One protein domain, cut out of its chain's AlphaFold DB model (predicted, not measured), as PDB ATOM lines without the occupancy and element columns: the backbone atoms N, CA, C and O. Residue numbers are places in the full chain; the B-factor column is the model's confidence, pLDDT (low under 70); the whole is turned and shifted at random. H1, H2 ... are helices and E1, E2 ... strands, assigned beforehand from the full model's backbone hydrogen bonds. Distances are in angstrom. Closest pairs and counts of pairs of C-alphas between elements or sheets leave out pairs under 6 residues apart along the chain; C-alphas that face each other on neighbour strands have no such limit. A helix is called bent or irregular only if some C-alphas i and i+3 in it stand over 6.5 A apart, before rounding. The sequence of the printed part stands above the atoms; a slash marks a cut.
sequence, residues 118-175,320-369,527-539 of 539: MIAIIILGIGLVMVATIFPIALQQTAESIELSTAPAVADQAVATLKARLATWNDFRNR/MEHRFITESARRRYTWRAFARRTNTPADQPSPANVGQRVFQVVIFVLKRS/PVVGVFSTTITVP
ATOM      1  N   MET A 118      -7.130 146.266 461.318       97.44
ATOM      2  CA  MET A 118      -5.836 145.677 460.944       97.44
ATOM      3  C   MET A 118      -5.995 144.307 460.269       97.44
ATOM      4  O   MET A 118      -5.361 144.060 459.243       97.44
ATOM      5  N   ILE A 119      -6.864 143.435 460.793       97.62
ATOM      6  CA  ILE A 119      -7.156 142.126 460.185       97.62
ATOM      7  C   ILE A 119      -7.784 142.303 458.793       97.62
ATOM      8  O   ILE A 119      -7.357 141.644 457.843       97.62
ATOM      9  N   ALA A 120      -8.737 143.230 458.641       97.56
ATOM     10  CA  ALA A 120      -9.372 143.522 457.356       97.56
ATOM     11  C   ALA A 120      -8.361 143.995 456.294       97.56
ATOM     12  O   ALA A 120      -8.394 143.516 455.160       97.56
ATOM     13  N   ILE A 121      -7.423 144.878 456.659       97.00
ATOM     14  CA  ILE A 121      -6.371 145.369 455.751       97.00
ATOM     15  C   ILE A 121      -5.413 144.239 455.338       97.00
ATOM     16  O   ILE A 121      -5.038 144.163 454.168       97.00
ATOM     17  N   ILE A 122      -5.051 143.330 456.250       98.25
ATOM     18  CA  ILE A 122      -4.183 142.181 455.935       98.25
ATOM     19  C   ILE A 122      -4.869 141.230 454.941       98.25
ATOM     20  O   ILE A 122      -4.263 140.846 453.940       98.25
ATOM     21  N   ILE A 123      -6.143 140.890 455.170       97.38
ATOM     22  CA  ILE A 123      -6.916 140.019 454.266       97.38
ATOM     23  C   ILE A 123      -7.089 140.683 452.890       97.38
ATOM     24  O   ILE A 123      -6.889 140.029 451.865       97.38
ATOM     25  N   LEU A 124      -7.387 141.987 452.855       97.44
ATOM     26  CA  LEU A 124      -7.483 142.764 451.616       97.44
ATOM     27  C   LEU A 124      -6.154 142.778 450.842       97.44
ATOM     28  O   LEU A 124      -6.152 142.579 449.628       97.44
ATOM     29  N   GLY A 125      -5.026 142.963 451.535       98.19
ATOM     30  CA  GLY A 125      -3.692 142.942 450.932       98.19
ATOM     31  C   GLY A 125      -3.360 141.599 450.278       98.19
ATOM     32  O   GLY A 125      -2.927 141.568 449.127       98.19
ATOM     33  N   ILE A 126      -3.633 140.486 450.968       97.56
ATOM     34  CA  ILE A 126      -3.434 139.132 450.422       97.56
ATOM     35  C   ILE A 126      -4.340 138.901 449.200       97.56
ATOM     36  O   ILE A 126      -3.874 138.408 448.171       97.56
ATOM     37  N   GLY A 127      -5.611 139.310 449.276       97.81
ATOM     38  CA  GLY A 127      -6.561 139.196 448.166       97.81
ATOM     39  C   GLY A 127      -6.122 139.963 446.913       97.81
ATOM     40  O   GLY A 127      -6.159 139.413 445.812       97.81
ATOM     41  N   LEU A 128      -5.642 141.201 447.068       97.75
ATOM     42  CA  LEU A 128      -5.167 142.019 445.947       97.75
ATOM     43  C   LEU A 128      -3.922 141.425 445.268       97.75
ATOM     44  O   LEU A 128      -3.860 141.410 444.039       97.75
ATOM     45  N   VAL A 129      -2.967 140.876 446.029       97.12
ATOM     46  CA  VAL A 129      -1.781 140.201 445.462       97.12
ATOM     47  C   VAL A 129      -2.170 138.924 444.701       97.12
ATOM     48  O   VAL A 129      -1.624 138.646 443.629       97.12
ATOM     49  N   MET A 130      -3.156 138.170 445.195       97.25
ATOM     50  CA  MET A 130      -3.655 136.977 444.503       97.25
ATOM     51  C   MET A 130      -4.349 137.331 443.175       97.25
ATOM     52  O   MET A 130      -4.087 136.698 442.154       97.25
ATOM     53  N   VAL A 131      -5.177 138.382 443.145       96.56
ATOM     54  CA  VAL A 131      -5.809 138.854 441.898       96.56
ATOM     55  C   VAL A 131      -4.765 139.385 440.909       96.56
ATOM     56  O   VAL A 131      -4.821 139.045 439.727       96.56
ATOM     57  N   ALA A 132      -3.780 140.156 441.382       96.56
ATOM     58  CA  ALA A 132      -2.729 140.733 440.541       96.56
ATOM     59  C   ALA A 132      -1.854 139.681 439.832       96.56
ATOM     60  O   ALA A 132      -1.363 139.935 438.735       96.56
ATOM     61  N   THR A 133      -1.674 138.501 440.432       96.50
ATOM     62  CA  THR A 133      -0.874 137.407 439.852       96.50
ATOM     63  C   THR A 133      -1.678 136.492 438.922       96.50
ATOM     64  O   THR A 133      -1.139 136.036 437.916       96.50
ATOM     65  N   ILE A 134      -2.968 136.260 439.192       96.25
ATOM     66  CA  ILE A 134      -3.826 135.395 438.357       96.25
ATOM     67  C   ILE A 134      -4.315 136.112 437.087       96.25
ATOM     68  O   ILE A 134      -4.388 135.500 436.020       96.25
ATOM     69  N   PHE A 135      -4.632 137.408 437.174       95.75
ATOM     70  CA  PHE A 135      -5.195 138.179 436.060       95.75
ATOM     71  C   PHE A 135      -4.375 138.155 434.747       95.75
ATOM     72  O   PHE A 135      -4.978 137.888 433.705       95.75
ATOM     73  N   PRO A 136      -3.038 138.373 434.731       89.31
ATOM     74  CA  PRO A 136      -2.269 138.332 433.482       89.31
ATOM     75  C   PRO A 136      -2.270 136.944 432.825       89.31
ATOM     76  O   PRO A 136      -2.372 136.855 431.602       89.31
ATOM     77  N   ILE A 137      -2.236 135.868 433.620       93.75
ATOM     78  CA  ILE A 137      -2.274 134.484 433.122       93.75
ATOM     79  C   ILE A 137      -3.633 134.199 432.465       93.75
ATOM     80  O   ILE A 137      -3.694 133.677 431.354       93.75
ATOM     81  N   ALA A 138      -4.730 134.602 433.116       93.25
ATOM     82  CA  ALA A 138      -6.080 134.440 432.578       93.25
ATOM     83  C   ALA A 138      -6.297 135.233 431.275       93.25
ATOM     84  O   ALA A 138      -6.966 134.745 430.361       93.25
ATOM     85  N   LEU A 139      -5.711 136.433 431.152       91.81
ATOM     86  CA  LEU A 139      -5.746 137.203 429.904       91.81
ATOM     87  C   LEU A 139      -4.987 136.507 428.767       91.81
ATOM     88  O   LEU A 139      -5.522 136.434 427.661       91.81
ATOM     89  N   GLN A 140      -3.790 135.972 429.028       84.12
ATOM     90  CA  GLN A 140      -3.005 135.239 428.027       84.12
ATOM     91  C   GLN A 140      -3.759 133.997 427.529       84.12
ATOM     92  O   GLN A 140      -3.999 133.867 426.332       84.12
ATOM     93  N   GLN A 141      -4.265 133.168 428.448       91.44
ATOM     94  CA  GLN A 141      -5.080 131.990 428.116       91.44
ATOM     95  C   GLN A 141      -6.351 132.348 427.325       91.44
ATOM     96  O   GLN A 141      -6.766 131.609 426.431       91.44
ATOM     97  N   THR A 142      -6.973 133.493 427.625       91.31
ATOM     98  CA  THR A 142      -8.147 133.970 426.879       91.31
ATOM     99  C   THR A 142      -7.778 134.405 425.461       91.31
ATOM    100  O   THR A 142      -8.516 134.098 424.525       91.31
ATOM    101  N   ALA A 143      -6.639 135.080 425.278       84.56
ATOM    102  CA  ALA A 143      -6.145 135.469 423.958       84.56
ATOM    103  C   ALA A 143      -5.812 134.240 423.093       84.56
ATOM    104  O   ALA A 143      -6.345 134.114 421.991       84.56
ATOM    105  N   GLU A 144      -5.039 133.289 423.623       82.62
ATOM    106  CA  GLU A 144      -4.706 132.025 422.947       82.62
ATOM    107  C   GLU A 144      -5.966 131.240 422.541       82.62
ATOM    108  O   GLU A 144      -6.079 130.776 421.407       82.62
ATOM    109  N   SER A 145      -6.964 131.151 423.427       89.81
ATOM    110  CA  SER A 145      -8.246 130.483 423.148       89.81
ATOM    111  C   SER A 145      -9.050 131.159 422.023       89.81
ATOM    112  O   SER A 145      -9.646 130.488 421.173       89.81
ATOM    113  N   ILE A 146      -9.034 132.496 421.953       88.00
ATOM    114  CA  ILE A 146      -9.647 133.248 420.846       88.00
ATOM    115  C   ILE A 146      -8.903 132.978 419.531       88.00
ATOM    116  O   ILE A 146      -9.530 132.826 418.485       88.00
ATOM    117  N   GLU A 147      -7.577 132.887 419.555       81.06
ATOM    118  CA  GLU A 147      -6.763 132.661 418.355       81.06
ATOM    119  C   GLU A 147      -6.948 131.247 417.793       81.06
ATOM    120  O   GLU A 147      -7.246 131.091 416.604       81.06
ATOM    121  N   LEU A 148      -6.895 130.235 418.665       82.19
ATOM    122  CA  LEU A 148      -7.142 128.830 418.327       82.19
ATOM    123  C   LEU A 148      -8.559 128.582 417.790       82.19
ATOM    124  O   LEU A 148      -8.742 127.703 416.950       82.19
ATOM    125  N   SER A 149      -9.560 129.349 418.237       89.31
ATOM    126  CA  SER A 149     -10.930 129.252 417.709       89.31
ATOM    127  C   SER A 149     -11.154 130.069 416.430       89.31
ATOM    128  O   SER A 149     -11.952 129.667 415.583       89.31
ATOM    129  N   THR A 150     -10.439 131.184 416.242       85.94
ATOM    130  CA  THR A 150     -10.634 132.056 415.070       85.94
ATOM    131  C   THR A 150      -9.908 131.543 413.825       85.94
ATOM    132  O   THR A 150     -10.456 131.633 412.726       85.94
ATOM    133  N   ALA A 151      -8.696 130.994 413.958       78.94
ATOM    134  CA  ALA A 151      -7.912 130.572 412.794       78.94
ATOM    135  C   ALA A 151      -8.599 129.480 411.938       78.94
ATOM    136  O   ALA A 151      -8.638 129.655 410.717       78.94
ATOM    137  N   PRO A 152      -9.220 128.423 412.513       85.88
ATOM    138  CA  PRO A 152     -10.001 127.453 411.740       85.88
ATOM    139  C   PRO A 152     -11.215 128.084 411.052       85.88
ATOM    140  O   PRO A 152     -11.433 127.837 409.872       85.88
ATOM    141  N   ALA A 153     -11.952 128.971 411.730       89.00
ATOM    142  CA  ALA A 153     -13.116 129.639 411.142       89.00
ATOM    143  C   ALA A 153     -12.746 130.518 409.928       89.00
ATOM    144  O   ALA A 153     -13.469 130.546 408.929       89.00
ATOM    145  N   VAL A 154     -11.594 131.199 409.976       85.00
ATOM    146  CA  VAL A 154     -11.054 131.961 408.834       85.00
ATOM    147  C   VAL A 154     -10.612 131.028 407.702       85.00
ATOM    148  O   VAL A 154     -10.820 131.351 406.531       85.00
ATOM    149  N   ALA A 155     -10.040 129.863 408.020       84.94
ATOM    150  CA  ALA A 155      -9.681 128.858 407.024       84.94
ATOM    151  C   ALA A 155     -10.917 128.242 406.347       84.94
ATOM    152  O   ALA A 155     -10.953 128.157 405.123       84.94
ATOM    153  N   ASP A 156     -11.961 127.896 407.101       89.50
ATOM    154  CA  ASP A 156     -13.227 127.390 406.557       89.50
ATOM    155  C   ASP A 156     -13.902 128.425 405.648       89.50
ATOM    156  O   ASP A 156     -14.349 128.094 404.545       89.50
ATOM    157  N   GLN A 157     -13.900 129.702 406.054       89.19
ATOM    158  CA  GLN A 157     -14.355 130.807 405.211       89.19
ATOM    159  C   GLN A 157     -13.534 130.895 403.915       89.19
ATOM    160  O   GLN A 157     -14.111 131.021 402.834       89.19
ATOM    161  N   ALA A 158     -12.206 130.776 403.995       85.06
ATOM    162  CA  ALA A 158     -11.326 130.773 402.830       85.06
ATOM    163  C   ALA A 158     -11.622 129.602 401.877       85.06
ATOM    164  O   ALA A 158     -11.747 129.805 400.667       85.06
ATOM    165  N   VAL A 159     -11.811 128.389 402.407       87.56
ATOM    166  CA  VAL A 159     -12.207 127.205 401.625       87.56
ATOM    167  C   VAL A 159     -13.566 127.414 400.958       87.56
ATOM    168  O   VAL A 159     -13.724 127.063 399.789       87.56
ATOM    169  N   ALA A 160     -14.540 128.004 401.655       89.00
ATOM    170  CA  ALA A 160     -15.852 128.316 401.090       89.00
ATOM    171  C   ALA A 160     -15.754 129.344 399.947       89.00
ATOM    172  O   ALA A 160     -16.309 129.113 398.870       89.00
ATOM    173  N   THR A 161     -14.989 130.428 400.128       87.44
ATOM    174  CA  THR A 161     -14.725 131.420 399.072       87.44
ATOM    175  C   THR A 161     -14.040 130.784 397.860       87.44
ATOM    176  O   THR A 161     -14.453 131.032 396.727       87.44
ATOM    177  N   LEU A 162     -13.038 129.926 398.071       85.56
ATOM    178  CA  LEU A 162     -12.349 129.226 396.983       85.56
ATOM    179  C   LEU A 162     -13.270 128.247 396.251       85.56
ATOM    180  O   LEU A 162     -13.280 128.251 395.023       85.56
ATOM    181  N   LYS A 163     -14.088 127.461 396.963       86.69
ATOM    182  CA  LYS A 163     -15.093 126.570 396.354       86.69
ATOM    183  C   LYS A 163     -16.081 127.348 395.483       86.69
ATOM    184  O   LYS A 163     -16.311 126.953 394.344       86.69
ATOM    185  N   ALA A 164     -16.601 128.473 395.979       86.44
ATOM    186  CA  ALA A 164     -17.502 129.335 395.216       86.44
ATOM    187  C   ALA A 164     -16.830 129.880 393.940       86.44
ATOM    188  O   ALA A 164     -17.383 129.753 392.850       86.44
ATOM    189  N   ARG A 165     -15.605 130.415 394.053       83.44
ATOM    190  CA  ARG A 165     -14.844 130.973 392.918       83.44
ATOM    191  C   ARG A 165     -14.447 129.912 391.885       83.44
ATOM    192  O   ARG A 165     -14.540 130.167 390.686       83.44
ATOM    193  N   LEU A 166     -14.039 128.721 392.328       80.38
ATOM    194  CA  LEU A 166     -13.672 127.605 391.450       80.38
ATOM    195  C   LEU A 166     -14.882 127.032 390.700       80.38
ATOM    196  O   LEU A 166     -14.756 126.706 389.520       80.38
ATOM    197  N   ALA A 167     -16.058 126.975 391.338       77.75
ATOM    198  CA  ALA A 167     -17.300 126.603 390.664       77.75
ATOM    199  C   ALA A 167     -17.634 127.578 389.520       77.75
ATOM    200  O   ALA A 167     -17.936 127.141 388.410       77.75
ATOM    201  N   THR A 168     -17.494 128.894 389.741       77.44
ATOM    202  CA  THR A 168     -17.671 129.895 388.673       77.44
ATOM    203  C   THR A 168     -16.616 129.763 387.568       77.44
ATOM    204  O   THR A 168     -16.932 129.919 386.391       77.44
ATOM    205  N   TRP A 169     -15.360 129.451 387.909       72.44
ATOM    206  CA  TRP A 169     -14.292 129.308 386.912       72.44
ATOM    207  C   TRP A 169     -14.506 128.123 385.961       72.44
ATOM    208  O   TRP A 169     -14.180 128.228 384.777       72.44
ATOM    209  N   ASN A 170     -15.096 127.016 386.430       67.06
ATOM    210  CA  ASN A 170     -15.446 125.909 385.539       67.06
ATOM    211  C   ASN A 170     -16.542 126.298 384.526       67.06
ATOM    212  O   ASN A 170     -16.437 125.886 383.373       67.06
ATOM    213  N   ASP A 171     -17.511 127.152 384.882       67.81
ATOM    214  CA  ASP A 171     -18.461 127.719 383.906       67.81
ATOM    215  C   ASP A 171     -17.737 128.605 382.871       67.81
ATOM    216  O   ASP A 171     -17.845 128.367 381.668       67.81
ATOM    217  N   PHE A 172     -16.887 129.542 383.312       59.69
ATOM    218  CA  PHE A 172     -16.084 130.374 382.399       59.69
ATOM    219  C   PHE A 172     -15.218 129.559 381.430       59.69
ATOM    220  O   PHE A 172     -15.170 129.868 380.243       59.69
ATOM    221  N   ARG A 173     -14.554 128.499 381.902       61.44
ATOM    222  CA  ARG A 173     -13.694 127.664 381.050       61.44
ATOM    223  C   ARG A 173     -14.490 126.767 380.096       61.44
ATOM    224  O   ARG A 173     -13.994 126.451 379.013       61.44
ATOM    225  N   ASN A 174     -15.690 126.340 380.491       63.81
ATOM    226  CA  ASN A 174     -16.571 125.530 379.649       63.81
ATOM    227  C   ASN A 174     -17.286 126.374 378.582       63.81
ATOM    228  O   ASN A 174     -17.608 125.849 377.515       63.81
ATOM    229  N   ARG A 175     -17.411 127.692 378.792       57.97
ATOM    230  CA  ARG A 175     -17.653 128.674 377.723       57.97
ATOM    231  C   ARG A 175     -16.409 128.822 376.836       57.97
ATOM    232  O   ARG A 175     -15.741 129.854 376.824       57.97
ATOM    233  N   MET A 320     -16.961 154.109 398.474       48.78
ATOM    234  CA  MET A 320     -16.887 152.638 398.485       48.78
ATOM    235  C   MET A 320     -15.450 152.147 398.692       48.78
ATOM    236  O   MET A 320     -15.214 151.221 399.466       48.78
ATOM    237  N   GLU A 321     -14.480 152.801 398.051       47.88
ATOM    238  CA  GLU A 321     -13.057 152.469 398.170       47.88
ATOM    239  C   GLU A 321     -12.543 152.770 399.585       47.88
ATOM    240  O   GLU A 321     -11.880 151.937 400.206       47.88
ATOM    241  N   HIS A 322     -12.948 153.909 400.161       53.06
ATOM    242  CA  HIS A 322     -12.649 154.234 401.555       53.06
ATOM    243  C   HIS A 322     -13.256 153.215 402.536       53.06
ATOM    244  O   HIS A 322     -12.573 152.798 403.478       53.06
ATOM    245  N   ARG A 323     -14.509 152.776 402.320       56.72
ATOM    246  CA  ARG A 323     -15.152 151.732 403.140       56.72
ATOM    247  C   ARG A 323     -14.398 150.405 403.026       56.72
ATOM    248  O   ARG A 323     -14.036 149.844 404.055       56.72
ATOM    249  N   PHE A 324     -14.067 149.960 401.812       48.72
ATOM    250  CA  PHE A 324     -13.318 148.721 401.576       48.72
ATOM    251  C   PHE A 324     -11.932 148.726 402.242       48.72
ATOM    252  O   PHE A 324     -11.576 147.763 402.925       48.72
ATOM    253  N   ILE A 325     -11.164 149.813 402.104       47.69
ATOM    254  CA  ILE A 325      -9.846 149.957 402.744       47.69
ATOM    255  C   ILE A 325      -9.992 149.994 404.272       47.69
ATOM    256  O   ILE A 325      -9.234 149.328 404.976       47.69
ATOM    257  N   THR A 326     -10.987 150.714 404.798       53.56
ATOM    258  CA  THR A 326     -11.240 150.810 406.245       53.56
ATOM    259  C   THR A 326     -11.648 149.463 406.844       53.56
ATOM    260  O   THR A 326     -11.133 149.074 407.892       53.56
ATOM    261  N   GLU A 327     -12.542 148.720 406.192       51.97
ATOM    262  CA  GLU A 327     -12.955 147.388 406.640       51.97
ATOM    263  C   GLU A 327     -11.824 146.365 406.503       51.97
ATOM    264  O   GLU A 327     -11.597 145.588 407.429       51.97
ATOM    265  N   SER A 328     -11.050 146.408 405.414       47.31
ATOM    266  CA  SER A 328      -9.874 145.547 405.231       47.31
ATOM    267  C   SER A 328      -8.790 145.828 406.274       47.31
ATOM    268  O   SER A 328      -8.201 144.893 406.813       47.31
ATOM    269  N   ALA A 329      -8.564 147.096 406.632       49.50
ATOM    270  CA  ALA A 329      -7.617 147.475 407.677       49.50
ATOM    271  C   ALA A 329      -8.049 146.999 409.075       49.50
ATOM    272  O   ALA A 329      -7.194 146.603 409.866       49.50
ATOM    273  N   ARG A 330      -9.361 146.980 409.364       53.25
ATOM    274  CA  ARG A 330      -9.931 146.497 410.636       53.25
ATOM    275  C   ARG A 330      -9.819 144.982 410.835       53.25
ATOM    276  O   ARG A 330      -9.944 144.519 411.970       53.25
ATOM    277  N   ARG A 331      -9.603 144.196 409.774       57.88
ATOM    278  CA  ARG A 331      -9.491 142.733 409.872       57.88
ATOM    279  C   ARG A 331      -8.207 142.348 410.611       57.88
ATOM    280  O   ARG A 331      -7.102 142.589 410.133       57.88
ATOM    281  N   ARG A 332      -8.368 141.702 411.773       69.19
ATOM    282  CA  ARG A 332      -7.259 141.087 412.528       69.19
ATOM    283  C   ARG A 332      -6.684 139.851 411.841       69.19
ATOM    284  O   ARG A 332      -5.563 139.479 412.150       69.19
ATOM    285  N   TYR A 333      -7.430 139.238 410.924       75.25
ATOM    286  CA  TYR A 333      -6.990 138.071 410.172       75.25
ATOM    287  C   TYR A 333      -7.171 138.299 408.676       75.25
ATOM    288  O   TYR A 333      -8.212 138.786 408.228       75.25
ATOM    289  N   THR A 334      -6.163 137.922 407.903       78.31
ATOM    290  CA  THR A 334      -6.225 137.779 406.449       78.31
ATOM    291  C   THR A 334      -5.813 136.357 406.088       78.31
ATOM    292  O   THR A 334      -5.315 135.610 406.930       78.31
ATOM    293  N   TRP A 335      -6.040 135.937 404.849       80.81
ATOM    294  CA  TRP A 335      -5.581 134.631 404.393       80.81
ATOM    295  C   TRP A 335      -5.032 134.704 402.976       80.81
ATOM    296  O   TRP A 335      -5.418 135.566 402.183       80.81
ATOM    297  N   ARG A 336      -4.119 133.786 402.660       78.00
ATOM    298  CA  ARG A 336      -3.565 133.610 401.318       78.00
ATOM    299  C   ARG A 336      -3.537 132.127 400.984       78.00
ATOM    300  O   ARG A 336      -3.057 131.330 401.784       78.00
ATOM    301  N   ALA A 337      -4.063 131.767 399.820       74.38
ATOM    302  CA  ALA A 337      -4.134 130.383 399.376       74.38
ATOM    303  C   ALA A 337      -3.229 130.134 398.169       74.38
ATOM    304  O   ALA A 337      -3.143 130.962 397.262       74.38
ATOM    305  N   PHE A 338      -2.608 128.962 398.154       75.25
ATOM    306  CA  PHE A 338      -1.862 128.413 397.030       75.25
ATOM    307  C   PHE A 338      -2.558 127.124 396.602       75.25
ATOM    308  O   PHE A 338      -2.846 126.279 397.447       75.25
ATOM    309  N   ALA A 339      -2.856 126.973 395.312       75.25
ATOM    310  CA  ALA A 339      -3.547 125.802 394.782       75.25
ATOM    311  C   ALA A 339      -2.658 125.067 393.774       75.25
ATOM    312  O   ALA A 339      -2.265 125.629 392.753       75.25
ATOM    313  N   ARG A 340      -2.385 123.790 394.044       77.75
ATOM    314  CA  ARG A 340      -1.719 122.854 393.138       77.75
ATOM    315  C   ARG A 340      -2.759 121.874 392.609       77.75
ATOM    316  O   ARG A 340      -3.434 121.203 393.384       77.75
ATOM    317  N   ARG A 341      -2.882 121.745 391.287       76.62
ATOM    318  CA  ARG A 341      -3.656 120.641 390.703       76.62
ATOM    319  C   ARG A 341      -2.919 119.332 390.991       76.62
ATOM    320  O   ARG A 341      -1.776 119.169 390.564       76.62
ATOM    321  N   THR A 342      -3.565 118.407 391.690       74.00
ATOM    322  CA  THR A 342      -3.011 117.071 391.926       74.00
ATOM    323  C   THR A 342      -3.288 116.214 390.703       74.00
ATOM    324  O   THR A 342      -4.423 115.798 390.494       74.00
ATOM    325  N   ASN A 343      -2.256 115.954 389.898       61.69
ATOM    326  CA  ASN A 343      -2.318 114.941 388.842       61.69
ATOM    327  C   ASN A 343      -2.007 113.582 389.482       61.69
ATOM    328  O   ASN A 343      -0.905 113.048 389.346       61.69
ATOM    329  N   THR A 344      -2.932 113.089 390.300       56.94
ATOM    330  CA  THR A 344      -2.771 111.802 390.986       56.94
ATOM    331  C   THR A 344      -2.820 110.697 389.927       56.94
ATOM    332  O   THR A 344      -3.674 110.781 389.054       56.94
ATOM    333  N   PRO A 345      -2.004 109.627 389.966       50.91
ATOM    334  CA  PRO A 345      -2.085 108.559 388.955       50.91
ATOM    335  C   PRO A 345      -3.453 107.847 388.868       50.91
ATOM    336  O   PRO A 345      -3.754 107.210 387.864       50.91
ATOM    337  N   ALA A 346      -4.306 108.008 389.887       47.22
ATOM    338  CA  ALA A 346      -5.722 107.631 389.873       47.22
ATOM    339  C   ALA A 346      -6.612 108.505 388.951       47.22
ATOM    340  O   ALA A 346      -7.781 108.181 388.766       47.22
ATOM    341  N   ASP A 347      -6.059 109.555 388.330       46.22
ATOM    342  CA  ASP A 347      -6.633 110.286 387.189       46.22
ATOM    343  C   ASP A 347      -6.590 109.453 385.888       46.22
ATOM    344  O   ASP A 347      -6.984 109.936 384.823       46.22
ATOM    345  N   GLN A 348      -6.148 108.187 385.945       53.91
ATOM    346  CA  GLN A 348      -6.553 107.200 384.948       53.91
ATOM    347  C   GLN A 348      -8.092 107.239 384.877       53.91
ATOM    348  O   GLN A 348      -8.739 107.034 385.907       53.91
ATOM    349  N   PRO A 349      -8.702 107.565 383.721       53.53
ATOM    350  CA  PRO A 349     -10.092 107.999 383.671       53.53
ATOM    351  C   PRO A 349     -11.052 106.840 383.949       53.53
ATOM    352  O   PRO A 349     -11.566 106.192 383.038       53.53
ATOM    353  N   SER A 350     -11.337 106.612 385.231       64.69
ATOM    354  CA  SER A 350     -12.531 105.894 385.651       64.69
ATOM    355  C   SER A 350     -13.736 106.634 385.065       64.69
ATOM    356  O   SER A 350     -13.839 107.851 385.265       64.69
ATOM    357  N   PRO A 351     -14.665 105.951 384.371       71.06
ATOM    358  CA  PRO A 351     -15.814 106.602 383.742       71.06
ATOM    359  C   PRO A 351     -16.709 107.359 384.742       71.06
ATOM    360  O   PRO A 351     -17.471 108.227 384.330       71.06
ATOM    361  N   ALA A 352     -16.583 107.089 386.047       72.38
ATOM    362  CA  ALA A 352     -17.271 107.817 387.114       72.38
ATOM    363  C   ALA A 352     -16.688 109.217 387.420       72.38
ATOM    364  O   ALA A 352     -17.406 110.058 387.954       72.38
ATOM    365  N   ASN A 353     -15.418 109.481 387.084       66.06
ATOM    366  CA  ASN A 353     -14.696 110.706 387.472       66.06
ATOM    367  C   ASN A 353     -14.396 111.643 386.283       66.06
ATOM    368  O   ASN A 353     -13.631 112.597 386.420       66.06
ATOM    369  N   VAL A 354     -14.977 111.389 385.106       69.62
ATOM    370  CA  VAL A 354     -14.745 112.188 383.891       69.62
ATOM    371  C   VAL A 354     -15.332 113.595 384.058       69.62
ATOM    372  O   VAL A 354     -16.521 113.815 383.859       69.62
ATOM    373  N   GLY A 355     -14.474 114.550 384.423       72.38
ATOM    374  CA  GLY A 355     -14.819 115.960 384.636       72.38
ATOM    375  C   GLY A 355     -14.178 116.521 385.902       72.38
ATOM    376  O   GLY A 355     -13.562 117.590 385.854       72.38
ATOM    377  N   GLN A 356     -14.205 115.735 386.986       77.00
ATOM    378  CA  GLN A 356     -13.734 116.170 388.297       77.00
ATOM    379  C   GLN A 356     -12.248 116.535 388.281       77.00
ATOM    380  O   GLN A 356     -11.394 115.791 387.796       77.00
ATOM    381  N   ARG A 357     -11.930 117.695 388.857       78.50
ATOM    382  CA  ARG A 357     -10.561 118.175 389.052       78.50
ATOM    383  C   ARG A 357     -10.274 118.313 390.529       78.50
ATOM    384  O   ARG A 357     -10.992 119.006 391.246       78.50
ATOM    385  N   VAL A 358      -9.188 117.682 390.953       81.75
ATOM    386  CA  VAL A 358      -8.725 117.700 392.334       81.75
ATOM    387  C   VAL A 358      -7.603 118.734 392.469       81.75
ATOM    388  O   VAL A 358      -6.619 118.723 391.720       81.75
ATOM    389  N   PHE A 359      -7.773 119.664 393.406       81.75
ATOM    390  CA  PHE A 359      -6.788 120.680 393.761       81.75
ATOM    391  C   PHE A 359      -6.383 120.498 395.220       81.75
ATOM    392  O   PHE A 359      -7.226 120.588 396.111       81.75
ATOM    393  N   GLN A 360      -5.094 120.305 395.478       81.81
ATOM    394  CA  GLN A 360      -4.533 120.478 396.812       81.81
ATOM    395  C   GLN A 360      -4.331 121.974 397.044       81.81
ATOM    396  O   GLN A 360      -3.620 122.645 396.296       81.81
ATOM    397  N   VAL A 361      -4.976 122.504 398.073       82.38
ATOM    398  CA  VAL A 361      -4.924 123.913 398.450       82.38
ATOM    399  C   VAL A 361      -4.241 124.033 399.803       82.38
ATOM    400  O   VAL A 361      -4.618 123.354 400.754       82.38
ATOM    401  N   VAL A 362      -3.247 124.911 399.897       78.56
ATOM    402  CA  VAL A 362      -2.594 125.292 401.153       78.56
ATOM    403  C   VAL A 362      -2.980 126.732 401.470       78.56
ATOM    404  O   VAL A 362      -2.695 127.643 400.692       78.56
ATOM    405  N   ILE A 363      -3.661 126.933 402.594       79.81
ATOM    406  CA  ILE A 363      -4.179 128.221 403.056       79.81
ATOM    407  C   ILE A 363      -3.378 128.657 404.278       79.81
ATOM    408  O   ILE A 363      -3.353 127.973 405.299       79.81
ATOM    409  N   PHE A 364      -2.756 129.823 404.174       75.69
ATOM    410  CA  PHE A 364      -2.054 130.490 405.259       75.69
ATOM    411  C   PHE A 364      -2.999 131.507 405.882       75.69
ATOM    412  O   PHE A 364      -3.417 132.444 405.199       75.69
ATOM    413  N   VAL A 365      -3.336 131.325 407.158       75.44
ATOM    414  CA  VAL A 365      -4.083 132.311 407.946       75.44
ATOM    415  C   VAL A 365      -3.076 133.221 408.636       75.44
ATOM    416  O   VAL A 365      -2.272 132.773 409.454       75.44
ATOM    417  N   LEU A 366      -3.119 134.500 408.274       75.88
ATOM    418  CA  LEU A 366      -2.225 135.542 408.754       75.88
ATOM    419  C   LEU A 366      -2.946 136.401 409.797       75.88
ATOM    420  O   LEU A 366      -4.016 136.938 409.518       75.88
ATOM    421  N   LYS A 367      -2.359 136.573 410.980       74.19
ATOM    422  CA  LYS A 367      -2.848 137.457 412.044       74.19
ATOM    423  C   LYS A 367      -2.072 138.771 412.045       74.19
ATOM    424  O   LYS A 367      -0.845 138.789 412.013       74.19
ATOM    425  N   ARG A 368      -2.803 139.875 412.167       65.06
ATOM    426  CA  ARG A 368      -2.290 141.171 412.617       65.06
ATOM    427  C   ARG A 368      -2.397 141.251 414.134       65.06
ATOM    428  O   ARG A 368      -3.478 141.047 414.686       65.06
ATOM    429  N   SER A 369      -1.291 141.597 414.785       51.59
ATOM    430  CA  SER A 369      -1.229 141.889 416.222       51.59
ATOM    431  C   SER A 369      -2.176 143.028 416.614       51.59
ATOM    432  O   SER A 369      -2.963 142.873 417.546       51.59
ATOM    433  N   PRO A 527       3.423 135.663 411.852       58.34
ATOM    434  CA  PRO A 527       2.093 136.129 411.474       58.34
ATOM    435  C   PRO A 527       1.217 134.971 410.974       58.34
ATOM    436  O   PRO A 527      -0.002 135.084 411.015       58.34
ATOM    437  N   VAL A 528       1.808 133.853 410.530       59.94
ATOM    438  CA  VAL A 528       1.092 132.611 410.219       59.94
ATOM    439  C   VAL A 528       0.605 131.956 411.516       59.94
ATOM    440  O   VAL A 528       1.368 131.274 412.194       59.94
ATOM    441  N   VAL A 529      -0.682 132.122 411.824       68.44
ATOM    442  CA  VAL A 529      -1.352 131.478 412.977       68.44
ATOM    443  C   VAL A 529      -1.911 130.101 412.615       68.44
ATOM    444  O   VAL A 529      -2.185 129.284 413.488       68.44
ATOM    445  N   GLY A 530      -2.036 129.797 411.322       70.12
ATOM    446  CA  GLY A 530      -2.340 128.445 410.873       70.12
ATOM    447  C   GLY A 530      -1.985 128.207 409.412       70.12
ATOM    448  O   GLY A 530      -2.122 129.099 408.569       70.12
ATOM    449  N   VAL A 531      -1.556 126.979 409.124       75.31
ATOM    450  CA  VAL A 531      -1.381 126.446 407.770       75.31
ATOM    451  C   VAL A 531      -2.372 125.305 407.595       75.31
ATOM    452  O   VAL A 531      -2.254 124.261 408.231       75.31
ATOM    453  N   PHE A 532      -3.354 125.503 406.725       79.75
ATOM    454  CA  PHE A 532      -4.415 124.538 406.466       79.75
ATOM    455  C   PHE A 532      -4.209 123.950 405.074       79.75
ATOM    456  O   PHE A 532      -4.349 124.658 404.078       79.75
ATOM    457  N   SER A 533      -3.877 122.661 404.987       83.75
ATOM    458  CA  SER A 533      -3.903 121.939 403.714       83.75
ATOM    459  C   SER A 533      -5.242 121.226 403.568       83.75
ATOM    460  O   SER A 533      -5.677 120.517 404.473       83.75
ATOM    461  N   THR A 534      -5.915 121.426 402.439       87.25
ATOM    462  CA  THR A 534      -7.181 120.769 402.117       87.25
ATOM    463  C   THR A 534      -7.237 120.407 400.643       87.25
ATOM    464  O   THR A 534      -6.598 121.042 399.806       87.25
ATOM    465  N   THR A 535      -8.044 119.408 400.312       87.06
ATOM    466  CA  THR A 535      -8.292 119.008 398.932       87.06
ATOM    467  C   THR A 535      -9.658 119.524 398.497       87.06
ATOM    468  O   THR A 535     -10.678 119.214 399.115       87.06
ATOM    469  N   ILE A 536      -9.693 120.313 397.424       87.38
ATOM    470  CA  ILE A 536     -10.921 120.794 396.792       87.38
ATOM    471  C   ILE A 536     -11.129 120.022 395.491       87.38
ATOM    472  O   ILE A 536     -10.375 120.187 394.533       87.38
ATOM    473  N   THR A 537     -12.180 119.206 395.449       86.50
ATOM    474  CA  THR A 537     -12.676 118.592 394.212       86.50
ATOM    475  C   THR A 537     -13.722 119.507 393.586       86.50
ATOM    476  O   THR A 537     -14.673 119.911 394.256       86.50
ATOM    477  N   VAL A 538     -13.546 119.836 392.308       83.62
ATOM    478  CA  VAL A 538     -14.459 120.674 391.518       83.62
ATOM    479  C   VAL A 538     -15.028 119.816 390.380       83.62
ATOM    480  O   VAL A 538     -14.220 119.164 389.712       83.62
ATOM    481  N   PRO A 539     -16.358 119.764 390.172       79.12
ATOM    482  CA  PRO A 539     -16.991 118.954 389.125       79.12
ATOM    483  C   PRO A 539     -16.700 119.450 387.703       79.12
ATOM    484  O   PRO A 539     -16.589 120.685 387.517       79.12
TER     485      PRO A 539
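Overview. This is residues 118 to 175, 320 to 369 and 527 to 539 of the 539 residues of the protein "Prepilin-type N-terminal cleavage/methylation domain-containing protein" of Phycisphaerae bacterium (UniProt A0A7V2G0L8). A small, twisted sheet of three antiparallel strands has one face covered by part of a very long helix, H1, whose residues 118 to 146 run on past the sheet as a free arm that makes much of the length of the whole. The short helix H2 sticks out from the sheet with residues 320 to 328, and the long loop of residues 342 to 356 joins E1 and E2 at the end of the sheet away from the free arm of H1. The printed part has 121 residues, with two named helices and three named strands in the order H1, H2, E1, E2, E3; the sheet's order is E1, E2, E3. The class is mixed, helices and strands, in two layers, with helix on one face of a sheet. The whole is extended, with a radius of gyration of the C-alphas of 24.1 A and spans of 87 by 41 by 19 A.

Along the chain. The sheet is made of E1, residues 333 to 341, 26.3 A from first to last C-alpha; E2, residues 357 to 367, 31.0 A; and E3, residues 528 to 538, 27.1 A. C-alpha 333 is at (-6.990, 138.071, 410.172), and C-alpha 538, where E3 ends, is at (-14.459, 120.674, 391.518). H1, residues 118 to 174, was assigned as one helix by its hydrogen bonds but is bent: C-alphas 133 and 136 are 6.6 A apart. Its arm H1a, residues 118 to 133, is 23.2 A long and begins with C-alpha 118 at (-5.836, 145.677, 460.944). Its arm H1b, residues 136 to 174, is 57.2 A long. H2 is residues 320 to 330, 15.3 A long.

Arrangement. In the sheet E2 is the inner strand, and E1 and E3 are the edge strands. E1 and E2 form a hairpin and are antiparallel, with 157 degrees between their directions; N 336 and O 364 are 3.0 A apart and N 362 and O 338 are 2.8 A apart, both within hydrogen-bond range. E2 and E3 are antiparallel at 160 degrees, and N 361 and O 534, 2.8 A apart, and N 536 and O 359, 2.8 A apart, are within hydrogen-bond range. H1b is on the sheet, with 86 pairs of C-alphas within 10 A, made by its residues 147 to 170. The closest C-alphas of H1b and E3 are those of Ala 151 and Gly 530, 6.3 A apart. With E2 the closest are those of Ala 151 and Val 365, 6.4 A apart, and with E1 those of Ala 158 and Trp 335, 7.1 A apart. H1a is not on the sheet, and its line stands at a shallow tilt of 28 degrees to that of H1b. H2 is not on the sheet either, and it is apart from H1a, H1b, E2 and E3. Every O i to N i+4 pair is within hydrogen-bond range in H1a and H2; in H1b 32 of 35 are.

Size, cuts and confidence. The two C-alphas farthest apart are those of Met 118 and Pro 351, 87.1 A. Without the stretches that stand free, residues 118 to 146 and 320 to 328, the body spans 49 by 28 by 17 A. Residues 176 to 319 are not printed, and C-alphas 175 and 320 are 31.7 A apart across that cut; residues 370 to 526 are not printed either, and C-alphas 369 and 527 are 8.2 A apart. Of the links that are printed whole, H2 to E1 is tight, with 2 residues, and E1 to E2 is long, with 15. The mean pLDDT of the printed part is 77.3, and 34 residues are under 70, among them residues 320 to 332 and 343 to 350.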